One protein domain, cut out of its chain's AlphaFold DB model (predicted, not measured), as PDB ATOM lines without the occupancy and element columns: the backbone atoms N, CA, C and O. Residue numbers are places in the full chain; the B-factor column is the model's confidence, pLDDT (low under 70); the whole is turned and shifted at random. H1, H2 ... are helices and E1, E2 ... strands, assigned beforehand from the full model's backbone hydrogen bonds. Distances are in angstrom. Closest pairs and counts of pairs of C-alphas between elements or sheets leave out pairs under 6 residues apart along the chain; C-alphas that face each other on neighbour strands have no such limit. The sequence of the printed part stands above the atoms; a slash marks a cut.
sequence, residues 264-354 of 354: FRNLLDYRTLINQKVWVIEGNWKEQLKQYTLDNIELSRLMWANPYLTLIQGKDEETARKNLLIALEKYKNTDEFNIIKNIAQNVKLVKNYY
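What this domain is: This is residues 264 to 354 of the 354 residues of an uncharacterized protein of Mycoplasma fermentans (strain ATCC 19989 / NBRC 14854 / NCTC 10117 / PG18) (UniProt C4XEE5). A small, strongly twisted sheet of three strands has one face covered by H4, and H5 folds back beside H4. Beyond one end of E1 the short helices H2 and H3 run side by side, while four-residue H1 lies by E1's other end. The printed part has 91 residues, with named elements in the order H1 E1 H2 H3 E2 H4 H5 E3; the class is mixed, helices and strands, and the sheet order E2 E1 E3 is antiparallel. The whole is compact, radius of gyration of the C-alphas 13.6 A, and only just elongated, spanning 38 by 25 by 21 A.

How they stand to each other: Start at H1, residues 270 to 273, which is not on the sheet. Next comes the inner strand E1, residues 277 to 282; look for N 312 and O 279, 2.7 A apart, towards E2, residues 308 to 312, and N 280 and O 350, 2.8 A, towards E3, residues 348 to 353. H2, residues 285 to 290, and H3, residues 296 to 302, are close but not clearly touching, C-alphas 286 and 302 being closest at 6.8 A. H4, residues 317 to 329, is on the sheet at a height of 10.1 A, making two layers, a helix on one face of a sheet. H4 and H5, residues 339 to 346, form a helical hairpin and touch, closest at C-alphas 325 and 344, 6.4 A. E2, H4 H5, E3 is a split strand-helix-strand unit, two strands that run the same way in one sheet with helices between them along the chain and E1 between them in the sheet, and its crossover is right-handed. In H2, H3, H4 and H5 every O i to N i+4 pair is within hydrogen-bond range; H1 is too short for one.

Where its parts are: Find C-alpha 270 at (199.413, 196.642, 169.712), where H1 begins. H4 runs 18.3 A from C-alpha 317 at (217.834, 197.046, 161.242); E1 measures 14.9 A and E3 16.1 A, ending at C-alpha 353, (206.261, 204.466, 165.686).

The domain as a whole: The C-alphas of Asn 275 and Glu 336, farthest apart, are 38.3 A from each other. The printed part has no cut and no long link. Its mean pLDDT is 73.1, with 40 residues under 70, among them 283 to 305 and 335 to 347.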
ATOM      1  N   PHE A 264     197.183 192.294 166.257       74.81
ATOM      2  CA  PHE A 264     197.843 192.424 164.963       74.81
ATOM      3  C   PHE A 264     198.668 191.177 164.680       74.81
ATOM      4  O   PHE A 264     199.682 191.012 165.328       74.81
ATOM      5  N   ARG A 265     198.266 190.335 163.717       75.44
ATOM      6  CA  ARG A 265     198.917 189.088 163.229       75.44
ATOM      7  C   ARG A 265     199.839 188.341 164.212       75.44
ATOM      8  O   ARG A 265     199.486 187.254 164.648       75.44
ATOM      9  N   ASN A 266     201.017 188.885 164.521       76.19
ATOM     10  CA  ASN A 266     202.021 188.315 165.422       76.19
ATOM     11  C   ASN A 266     202.069 188.924 166.846       76.19
ATOM     12  O   ASN A 266     203.007 188.652 167.593       76.19
ATOM     13  N   LEU A 267     201.088 189.741 167.225       77.75
ATOM     14  CA  LEU A 267     200.968 190.451 168.495       77.75
ATOM     15  C   LEU A 267     199.507 190.463 168.964       77.75
ATOM     16  O   LEU A 267     198.588 190.713 168.186       77.75
ATOM     17  N   LEU A 268     199.301 190.216 170.256       78.69
ATOM     18  CA  LEU A 268     197.966 190.108 170.856       78.69
ATOM     19  C   LEU A 268     197.311 191.471 171.112       78.69
ATOM     20  O   LEU A 268     196.094 191.583 171.026       78.69
ATOM     21  N   ASP A 269     198.107 192.497 171.420       82.12
ATOM     22  CA  ASP A 269     197.626 193.856 171.673       82.12
ATOM     23  C   ASP A 269     198.694 194.886 171.279       82.12
ATOM     24  O   ASP A 269     199.721 195.022 171.954       82.12
ATOM     25  N   TYR A 270     198.469 195.626 170.190       78.94
ATOM     26  CA  TYR A 270     199.413 196.642 169.712       78.94
ATOM     27  C   TYR A 270     199.555 197.835 170.659       78.94
ATOM     28  O   TYR A 270     200.548 198.554 170.570       78.94
ATOM     29  N   ARG A 271     198.632 198.039 171.612       81.00
ATOM     30  CA  ARG A 271     198.741 199.122 172.607       81.00
ATOM     31  C   ARG A 271     199.947 198.945 173.528       81.00
ATOM     32  O   ARG A 271     200.438 199.913 174.096       81.00
ATOM     33  N   THR A 272     200.465 197.722 173.639       79.12
ATOM     34  CA  THR A 272     201.722 197.439 174.351       79.12
ATOM     35  C   THR A 272     202.943 198.104 173.706       79.12
ATOM     36  O   THR A 272     203.974 198.255 174.360       79.12
ATOM     37  N   LEU A 273     202.825 198.529 172.446       77.75
ATOM     38  CA  LEU A 273     203.890 199.158 171.672       77.75
ATOM     39  C   LEU A 273     203.785 200.683 171.615       77.75
ATOM     40  O   LEU A 273     204.598 201.297 170.927       77.75
ATOM     41  N   ILE A 274     202.836 201.296 172.332       79.94
ATOM     42  CA  ILE A 274     202.712 202.757 172.382       79.94
ATOM     43  C   ILE A 274     204.035 203.354 172.884       79.94
ATOM     44  O   ILE A 274     204.548 202.963 173.934       79.94
ATOM     45  N   ASN A 275     204.577 204.311 172.130       77.50
ATOM     46  CA  ASN A 275     205.882 204.955 172.327       77.50
ATOM     47  C   ASN A 275     207.104 204.054 172.079       77.50
ATOM     48  O   ASN A 275     208.230 204.425 172.427       77.50
ATOM     49  N   GLN A 276     206.925 202.887 171.458       78.12
ATOM     50  CA  GLN A 276     208.025 202.006 171.074       78.12
ATOM     51  C   GLN A 276     208.325 202.112 169.579       78.12
ATOM     52  O   GLN A 276     207.443 202.287 168.741       78.12
ATOM     53  N   LYS A 277     209.611 201.985 169.234       79.00
ATOM     54  CA  LYS A 277     210.048 201.912 167.837       79.00
ATOM     55  C   LYS A 277     210.168 200.449 167.445       79.00
ATOM     56  O   LYS A 277     211.003 199.741 168.008       79.00
ATOM     57  N   VAL A 278     209.380 200.022 166.470       83.00
ATOM     58  CA  VAL A 278     209.386 198.642 165.965       83.00
ATOM     59  C   VAL A 278     209.719 198.620 164.483       83.00
ATOM     60  O   VAL A 278     209.489 199.593 163.764       83.00
ATOM     61  N   TRP A 279     210.289 197.512 164.024       84.38
ATOM     62  CA  TRP A 279     210.558 197.301 162.608       84.38
ATOM     63  C   TRP A 279     209.392 196.561 161.975       84.38
ATOM     64  O   TRP A 279     208.811 195.669 162.587       84.38
ATOM     65  N   VAL A 280     209.035 196.933 160.754       83.00
ATOM     66  CA  VAL A 280     207.923 196.328 160.028       83.00
ATOM     67  C   VAL A 280     208.341 195.943 158.623       83.00
ATOM     68  O   VAL A 280     209.183 196.594 158.007       83.00
ATOM     69  N   ILE A 281     207.730 194.874 158.125       79.25
ATOM     70  CA  ILE A 281     207.845 194.433 156.735       79.25
ATOM     71  C   ILE A 281     206.858 195.259 155.903       79.25
ATOM     72  O   ILE A 281     205.647 195.037 155.988       79.25
ATOM     73  N   GLU A 282     207.374 196.215 155.126       72.88
ATOM     74  CA  GLU A 282     206.609 197.037 154.179       72.88
ATOM     75  C   GLU A 282     206.825 196.509 152.750       72.88
ATOM     76  O   GLU A 282     207.957 196.274 152.329       72.88
ATOM     77  N   GLY A 283     205.750 196.330 151.979       68.00
ATOM     78  CA  GLY A 283     205.869 195.971 150.565       68.00
ATOM     79  C   GLY A 283     204.573 195.466 149.943       68.00
ATOM     80  O   GLY A 283     203.555 195.326 150.618       68.00
ATOM     81  N   ASN A 284     204.621 195.135 148.649       65.38
ATOM     82  CA  ASN A 284     203.493 194.544 147.925       65.38
ATOM     83  C   ASN A 284     203.372 193.023 148.161       65.38
ATOM     84  O   ASN A 284     203.161 192.234 147.242       65.38
ATOM     85  N   TRP A 285     203.549 192.605 149.416       68.19
ATOM     86  CA  TRP A 285     203.466 191.203 149.826       68.19
ATOM     87  C   TRP A 285     202.058 190.637 149.597       68.19
ATOM     88  O   TRP A 285     201.910 189.445 149.361       68.19
ATOM     89  N   LYS A 286     201.025 191.492 149.623       65.25
ATOM     90  CA  LYS A 286     199.630 191.112 149.361       65.25
ATOM     91  C   LYS A 286     199.450 190.542 147.963       65.25
ATOM     92  O   LYS A 286     198.943 189.436 147.831       65.25
ATOM     93  N   GLU A 287     199.896 191.267 146.940       67.25
ATOM     94  CA  GLU A 287     199.767 190.809 145.552       67.25
ATOM     95  C   GLU A 287     200.660 189.598 145.270       67.25
ATOM     96  O   GLU A 287     200.270 188.719 144.508       67.25
ATOM     97  N   GLN A 288     201.818 189.503 145.934       65.88
ATOM     98  CA  GLN A 288     202.686 188.328 145.837       65.88
ATOM     99  C   GLN A 288     202.036 187.085 146.458       65.88
ATOM    100  O   GLN A 288     202.022 186.041 145.822       65.88
ATOM    101  N   LEU A 289     201.462 187.182 147.663       65.25
ATOM    102  CA  LEU A 289     200.844 186.040 148.353       65.25
ATOM    103  C   LEU A 289     199.497 185.631 147.751       65.25
ATOM    104  O   LEU A 289     199.183 184.443 147.730       65.25
ATOM    105  N   LYS A 290     198.735 186.586 147.203       65.69
ATOM    106  CA  LYS A 290     197.450 186.339 146.530       65.69
ATOM    107  C   LYS A 290     197.564 185.334 145.380       65.69
ATOM    108  O   LYS A 290     196.616 184.601 145.125       65.69
ATOM    109  N   GLN A 291     198.717 185.284 144.710       66.31
ATOM    110  CA  GLN A 291     198.990 184.337 143.622       66.31
ATOM    111  C   GLN A 291     199.170 182.889 144.106       66.31
ATOM    112  O   GLN A 291     198.983 181.968 143.317       66.31
ATOM    113  N   TYR A 292     199.510 182.682 145.384       63.38
ATOM    114  CA  TYR A 292     199.813 181.362 145.954       63.38
ATOM    115  C   TYR A 292     198.744 180.851 146.930       63.38
ATOM    116  O   TYR A 292     198.748 179.674 147.286       63.38
ATOM    117  N   THR A 293     197.815 181.698 147.376       62.19
ATOM    118  CA  THR A 293     196.719 181.285 148.261       62.19
ATOM    119  C   THR A 293     195.553 180.678 147.488       62.19
ATOM    120  O   THR A 293     194.850 181.383 146.768       62.19
ATOM    121  N   LEU A 294     195.325 179.378 147.689       55.38
ATOM    122  CA  LEU A 294     194.232 178.612 147.076       55.38
ATOM    123  C   LEU A 294     192.924 178.626 147.894       55.38
ATOM    124  O   LEU A 294     191.890 178.202 147.387       55.38
ATOM    125  N   ASP A 295     192.950 179.110 149.141       68.06
ATOM    126  CA  ASP A 295     191.800 179.093 150.055       68.06
ATOM    127  C   ASP A 295     191.193 180.495 150.268       68.06
ATOM    128  O   ASP A 295     191.888 181.460 150.599       68.06
ATOM    129  N   ASN A 296     189.867 180.597 150.123       63.38
ATOM    130  CA  ASN A 296     189.085 181.828 150.277       63.38
ATOM    131  C   ASN A 296     189.126 182.386 151.713       63.38
ATOM    132  O   ASN A 296     188.988 183.599 151.918       63.38
ATOM    133  N   ILE A 297     189.322 181.518 152.713       61.41
ATOM    134  CA  ILE A 297     189.427 181.925 154.123       61.41
ATOM    135  C   ILE A 297     190.756 182.648 154.370       61.41
ATOM    136  O   ILE A 297     190.776 183.733 154.957       61.41
ATOM    137  N   GLU A 298     191.860 182.093 153.870       58.66
ATOM    138  CA  GLU A 298     193.186 182.710 153.974       58.66
ATOM    139  C   GLU A 298     193.286 183.988 153.132       58.66
ATOM    140  O   GLU A 298     193.823 184.996 153.599       58.66
ATOM    141  N   LEU A 299     192.647 184.018 151.958       64.81
ATOM    142  CA  LEU A 299     192.503 185.235 151.157       64.81
ATOM    143  C   LEU A 299     191.852 186.372 151.970       64.81
ATOM    144  O   LEU A 299     192.364 187.490 152.006       64.81
ATOM    145  N   SER A 300     190.766 186.075 152.692       63.66
ATOM    146  CA  SER A 300     190.033 187.058 153.504       63.66
ATOM    147  C   SER A 300     190.872 187.614 154.664       63.66
ATOM    148  O   SER A 300     190.806 188.808 154.960       63.66
ATOM    149  N   ARG A 301     191.714 186.782 155.293       62.06
ATOM    150  CA  ARG A 301     192.649 187.206 156.355       62.06
ATOM    151  C   ARG A 301     193.783 188.086 155.821       62.06
ATOM    152  O   ARG A 301     194.195 189.043 156.481       62.06
ATOM    153  N   LEU A 302     194.273 187.795 154.616       62.97
ATOM    154  CA  LEU A 302     195.319 188.577 153.945       62.97
ATOM    155  C   LEU A 302     194.817 189.932 153.423       62.97
ATOM    156  O   LEU A 302     195.599 190.882 153.322       62.97
ATOM    157  N   MET A 303     193.515 190.053 153.150       61.69
ATOM    158  CA  MET A 303     192.879 191.273 152.641       61.69
ATOM    159  C   MET A 303     192.660 192.375 153.690       61.69
ATOM    160  O   MET A 303     192.213 193.466 153.331       61.69
ATOM    161  N   TRP A 304     193.023 192.165 154.963       63.62
ATOM    162  CA  TRP A 304     192.930 193.226 155.970       63.62
ATOM    163  C   TRP A 304     193.769 194.446 155.546       63.62
ATOM    164  O   TRP A 304     194.932 194.312 155.141       63.62
ATOM    165  N   ALA A 305     193.183 195.646 155.596       63.75
ATOM    166  CA  ALA A 305     193.743 196.890 155.060       63.75
ATOM    167  C   ALA A 305     194.900 197.461 155.909       63.75
ATOM    168  O   ALA A 305     194.867 198.603 156.346       63.75
ATOM    169  N   ASN A 306     195.946 196.664 156.139       71.06
ATOM    170  CA  ASN A 306     197.197 197.097 156.750       71.06
ATOM    171  C   ASN A 306     198.365 196.874 155.764       71.06
ATOM    172  O   ASN A 306     198.468 195.766 155.221       71.06
ATOM    173  N   PRO A 307     199.204 197.892 155.484       69.56
ATOM    174  CA  PRO A 307     200.344 197.771 154.567       69.56
ATOM    175  C   PRO A 307     201.491 196.920 155.134       69.56
ATOM    176  O   PRO A 307     202.321 196.424 154.374       69.56
ATOM    177  N   TYR A 308     201.530 196.707 156.449       77.75
ATOM    178  CA  TYR A 308     202.587 195.958 157.117       77.75
ATOM    179  C   TYR A 308     202.207 194.492 157.268       77.75
ATOM    180  O   TYR A 308     201.060 194.192 157.600       77.75
ATOM    181  N   LEU A 309     203.156 193.579 157.051       75.25
ATOM    182  CA  LEU A 309     202.927 192.137 157.199       75.25
ATOM    183  C   LEU A 309     203.057 191.688 158.663       75.25
ATOM    184  O   LEU A 309     202.120 191.121 159.218       75.25
ATOM    185  N   THR A 310     204.197 191.969 159.294       78.94
ATOM    186  CA  THR A 310     204.531 191.533 160.658       78.94
ATOM    187  C   THR A 310     205.357 192.597 161.372       78.94
ATOM    188  O   THR A 310     206.092 193.352 160.726       78.94
ATOM    189  N   LEU A 311     205.247 192.635 162.700       83.25
ATOM    190  CA  LEU A 311     206.089 193.459 163.569       83.25
ATOM    191  C   LEU A 311     207.346 192.680 163.956       83.25
ATOM    192  O   LEU A 311     207.277 191.484 164.230       83.25
ATOM    193  N   ILE A 312     208.491 193.348 163.993       84.94
ATOM    194  CA  ILE A 312     209.794 192.755 164.282       84.94
ATOM    195  C   ILE A 312     210.472 193.574 165.376       84.94
ATOM    196  O   ILE A 312     210.613 194.797 165.286       84.94
ATOM    197  N   GLN A 313     210.924 192.878 166.416       80.56
ATOM    198  CA  GLN A 313     211.681 193.482 167.502       80.56
ATOM    199  C   GLN A 313     213.157 193.624 167.105       80.56
ATOM    200  O   GLN A 313     213.778 192.664 166.652       80.56
ATOM    201  N   GLY A 314     213.742 194.802 167.320       80.50
ATOM    202  CA  GLY A 314     215.169 195.045 167.101       80.50
ATOM    203  C   GLY A 314     215.558 196.485 167.429       80.50
ATOM    204  O   GLY A 314     214.781 197.408 167.186       80.50
ATOM    205  N   LYS A 315     216.752 196.691 167.999       80.19
ATOM    206  CA  LYS A 315     217.272 198.041 168.302       80.19
ATOM    207  C   LYS A 315     217.637 198.797 167.013       80.19
ATOM    208  O   LYS A 315     217.394 200.000 166.891       80.19
ATOM    209  N   ASP A 316     218.127 198.049 166.038       84.25
ATOM    210  CA  ASP A 316     218.670 198.436 164.739       84.25
ATOM    211  C   ASP A 316     218.175 197.464 163.647       84.25
ATOM    212  O   ASP A 316     217.604 196.413 163.957       84.25
ATOM    213  N   GLU A 317     218.351 197.830 162.375       83.06
ATOM    214  CA  GLU A 317     217.834 197.046 161.242       83.06
ATOM    215  C   GLU A 317     218.481 195.657 161.164       83.06
ATOM    216  O   GLU A 317     217.802 194.673 160.878       83.06
ATOM    217  N   GLU A 318     219.779 195.561 161.455       83.69
ATOM    218  CA  GLU A 318     220.533 194.311 161.376       83.69
ATOM    219  C   GLU A 318     220.034 193.309 162.423       83.69
ATOM    220  O   GLU A 318     219.696 192.168 162.091       83.69
ATOM    221  N   THR A 319     219.860 193.758 163.671       84.81
ATOM    222  CA  THR A 319     219.253 192.937 164.729       84.81
ATOM    223  C   THR A 319     217.816 192.534 164.392       84.81
ATOM    224  O   THR A 319     217.434 191.384 164.611       84.81
ATOM    225  N   ALA A 320     217.013 193.444 163.830       84.88
ATOM    226  CA  ALA A 320     215.651 193.123 163.404       84.88
ATOM    227  C   ALA A 320     215.647 192.048 162.304       84.88
ATOM    228  O   ALA A 320     214.906 191.069 162.391       84.88
ATOM    229  N   ARG A 321     216.526 192.170 161.306       84.94
ATOM    230  CA  ARG A 321     216.674 191.193 160.221       84.94
ATOM    231  C   ARG A 321     217.122 189.830 160.743       84.94
ATOM    232  O   ARG A 321     216.570 188.814 160.330       84.94
ATOM    233  N   LYS A 322     218.047 189.790 161.704       85.75
ATOM    234  CA  LYS A 322     218.456 188.546 162.373       85.75
ATOM    235  C   LYS A 322     217.290 187.887 163.118       85.75
ATOM    236  O   LYS A 322     217.073 186.688 162.968       85.75
ATOM    237  N   ASN A 323     216.511 188.664 163.871       85.56
ATOM    238  CA  ASN A 323     215.344 188.156 164.595       85.56
ATOM    239  C   ASN A 323     214.250 187.643 163.649       85.56
ATOM    240  O   ASN A 323     213.626 186.620 163.933       85.56
ATOM    241  N   LEU A 324     214.056 188.305 162.505       84.62
ATOM    242  CA  LEU A 324     213.172 187.823 161.448       84.62
ATOM    243  C   LEU A 324     213.644 186.464 160.912       84.62
ATOM    244  O   LEU A 324     212.845 185.539 160.841       84.62
ATOM    245  N   LEU A 325     214.931 186.315 160.588       83.19
ATOM    246  CA  LEU A 325     215.484 185.050 160.086       83.19
ATOM    247  C   LEU A 325     215.288 183.895 161.076       83.19
ATOM    248  O   LEU A 325     214.853 182.821 160.670       83.19
ATOM    249  N   ILE A 326     215.530 184.135 162.367       84.81
ATOM    250  CA  ILE A 326     215.302 183.144 163.433       84.81
ATOM    251  C   ILE A 326     213.818 182.753 163.508       84.81
ATOM    252  O   ILE A 326     213.481 181.578 163.652       84.81
ATOM    253  N   ALA A 327     212.906 183.724 163.401       80.12
ATOM    254  CA  ALA A 327     211.471 183.448 163.419       80.12
ATOM    255  C   ALA A 327     211.024 182.621 162.199       80.12
ATOM    256  O   ALA A 327     210.175 181.740 162.333       80.12
ATOM    257  N   LEU A 328     211.612 182.888 161.030       79.62
ATOM    258  CA  LEU A 328     211.320 182.190 159.777       79.62
ATOM    259  C   LEU A 328     211.921 180.778 159.714       79.62
ATOM    260  O   LEU A 328     211.370 179.914 159.036       79.62
ATOM    261  N   GLU A 329     213.005 180.510 160.446       81.44
ATOM    262  CA  GLU A 329     213.666 179.199 160.481       81.44
ATOM    263  C   GLU A 329     212.718 178.069 160.912       81.44
ATOM    264  O   GLU A 329     212.770 176.971 160.356       81.44
ATOM    265  N   LYS A 330     211.767 178.371 161.805       75.31
ATOM    266  CA  LYS A 330     210.723 177.438 162.267       75.31
ATOM    267  C   LYS A 330     209.852 176.875 161.141       75.31
ATOM    268  O   LYS A 330     209.274 175.806 161.297       75.31
ATOM    269  N   TYR A 331     209.768 177.584 160.020       74.94
ATOM    270  CA  TYR A 331     208.904 177.255 158.888       74.94
ATOM    271  C   TYR A 331     209.693 176.852 157.636       74.94
ATOM    272  O   TYR A 331     209.109 176.597 156.583       74.94
ATOM    273  N   LYS A 332     211.026 176.763 157.734       73.75
ATOM    274  CA  LYS A 332     211.915 176.468 156.600       73.75
ATOM    275  C   LYS A 332     211.618 175.115 155.947       73.75
ATOM    276  O   LYS A 332     211.731 174.985 154.735       73.75
ATOM    277  N   ASN A 333     211.204 174.128 156.741       72.94
ATOM    278  CA  ASN A 333     210.904 172.774 156.264       72.94
ATOM    279  C   ASN A 333     209.514 172.648 155.615       72.94
ATOM    280  O   ASN A 333     209.181 171.590 155.093       72.94
ATOM    281  N   THR A 334     208.707 173.712 155.656       72.00
ATOM    282  CA  THR A 334     207.343 173.768 155.106       72.00
ATOM    283  C   THR A 334     207.209 174.788 153.967       72.00
ATOM    284  O   THR A 334     206.106 175.026 153.487       72.00
ATOM    285  N   ASP A 335     208.313 175.406 153.530       69.38
ATOM    286  CA  ASP A 335     208.338 176.443 152.485       69.38
ATOM    287  C   ASP A 335     208.436 175.844 151.071       69.38
ATOM    288  O   ASP A 335     209.368 176.129 150.318       69.38
ATOM    289  N   GLU A 336     207.475 174.991 150.707       63.12
ATOM    290  CA  GLU A 336     207.435 174.285 149.412       63.12
ATOM    291  C   GLU A 336     207.515 175.247 148.207       63.12
ATOM    292  O   GLU A 336     208.090 174.922 147.168       63.12
ATOM    293  N   PHE A 337     207.025 176.478 148.379       64.94
ATOM    294  CA  PHE A 337     206.948 177.502 147.335       64.94
ATOM    295  C   PHE A 337     208.024 178.602 147.442       64.94
ATOM    296  O   PHE A 337     207.949 179.596 146.722       64.94
ATOM    297  N   ASN A 338     209.041 178.453 148.306       65.94
ATOM    298  CA  ASN A 338     210.111 179.446 148.535       65.94
ATOM    299  C   ASN A 338     209.611 180.867 148.897       65.94
ATOM    300  O   ASN A 338     210.299 181.871 148.671       65.94
ATOM    301  N   ILE A 339     208.407 180.973 149.454       65.25
ATOM    302  CA  ILE A 339     207.770 182.236 149.834       65.25
ATOM    303  C   ILE A 339     208.545 182.870 150.991       65.25
ATOM    304  O   ILE A 339     208.825 184.071 150.985       65.25
ATOM    305  N   ILE A 340     208.953 182.060 151.965       69.25
ATOM    306  CA  ILE A 340     209.638 182.519 153.176       69.25
ATOM    307  C   ILE A 340     211.045 183.018 152.847       69.25
ATOM    308  O   ILE A 340     211.471 184.069 153.338       69.25
ATOM    309  N   LYS A 341     211.749 182.312 151.957       67.31
ATOM    310  CA  LYS A 341     213.069 182.725 151.464       67.31
ATOM    311  C   LYS A 341     213.035 184.103 150.789       67.31
ATOM    312  O   LYS A 341     213.921 184.924 151.029       67.31
ATOM    313  N   ASN A 342     211.993 184.385 150.005       66.62
ATOM    314  CA  ASN A 342     211.817 185.675 149.336       66.62
ATOM    315  C   ASN A 342     211.518 186.813 150.324       66.62
ATOM    316  O   ASN A 342     212.051 187.914 150.170       66.62
ATOM    317  N   ILE A 343     210.732 186.541 151.373       69.69
ATOM    318  CA  ILE A 343     210.428 187.516 152.433       69.69
ATOM    319  C   ILE A 343     211.696 187.902 153.217       69.69
ATOM    320  O   ILE A 343     211.902 189.071 153.540       69.69
ATOM    321  N   ALA A 344     212.573 186.937 153.492       66.19
ATOM    322  CA  ALA A 344     213.810 187.153 154.242       66.19
ATOM    323  C   ALA A 344     214.835 188.050 153.517       66.19
ATOM    324  O   ALA A 344     215.574 188.800 154.163       66.19
ATOM    325  N   GLN A 345     214.899 187.959 152.184       65.62
ATOM    326  CA  GLN A 345     215.950 188.590 151.377       65.62
ATOM    327  C   GLN A 345     215.511 189.906 150.728       65.62
ATOM    328  O   GLN A 345     216.302 190.844 150.675       65.62
ATOM    329  N   ASN A 346     214.258 190.003 150.276       62.69
ATOM    330  CA  ASN A 346     213.837 191.063 149.354       62.69
ATOM    331  C   ASN A 346     212.907 192.108 149.973       62.69
ATOM    332  O   ASN A 346     212.440 193.002 149.267       62.69
ATOM    333  N   VAL A 347     212.610 192.012 151.273       69.19
ATOM    334  CA  VAL A 347     211.663 192.935 151.900       69.19
ATOM    335  C   VAL A 347     212.364 194.095 152.596       69.19
ATOM    336  O   VAL A 347     213.320 193.930 153.360       69.19
ATOM    337  N   LYS A 348     211.836 195.288 152.320       72.69
ATOM    338  CA  LYS A 348     212.188 196.538 152.974       72.69
ATOM    339  C   LYS A 348     211.686 196.523 154.418       72.69
ATOM    340  O   LYS A 348     210.488 196.387 154.676       72.69
ATOM    341  N   LEU A 349     212.619 196.683 155.352       75.75
ATOM    342  CA  LEU A 349     212.304 196.915 156.754       75.75
ATOM    343  C   LEU A 349     212.182 198.419 156.984       75.75
ATOM    344  O   LEU A 349     213.083 199.182 156.647       75.75
ATOM    345  N   VAL A 350     211.061 198.846 157.557       76.25
ATOM    346  CA  VAL A 350     210.833 200.250 157.916       76.25
ATOM    347  C   VAL A 350     210.656 200.360 159.416       76.25
ATOM    348  O   VAL A 350     210.047 199.501 160.050       76.25
ATOM    349  N   LYS A 351     211.215 201.415 160.002       76.62
ATOM    350  CA  LYS A 351     211.043 201.720 161.417       76.62
ATOM    351  C   LYS A 351     209.756 202.513 161.598       76.62
ATOM    352  O   LYS A 351     209.649 203.619 161.074       76.62
ATOM    353  N   ASN A 352     208.805 201.956 162.336       69.81
ATOM    354  CA  ASN A 352     207.520 202.585 162.603       69.81
ATOM    355  C   ASN A 352     207.377 202.941 164.090       69.81
ATOM    356  O   ASN A 352     207.962 202.287 164.960       69.81
ATOM    357  N   TYR A 353     206.619 204.001 164.352       64.56
ATOM    358  CA  TYR A 353     206.261 204.466 165.686       64.56
ATOM    359  C   TYR A 353     204.803 204.103 165.935       64.56
ATOM    360  O   TYR A 353     203.941 204.459 165.131       64.56
ATOM    361  N   TYR A 354     204.561 203.378 167.022       59.72
ATOM    362  CA  TYR A 354     203.225 202.992 167.468       59.72
ATOM    363  C   TYR A 354     202.787 203.786 168.692       59.72
ATOM    364  O   TYR A 354     203.668 204.214 169.479       59.72
TER     365      TYR A 354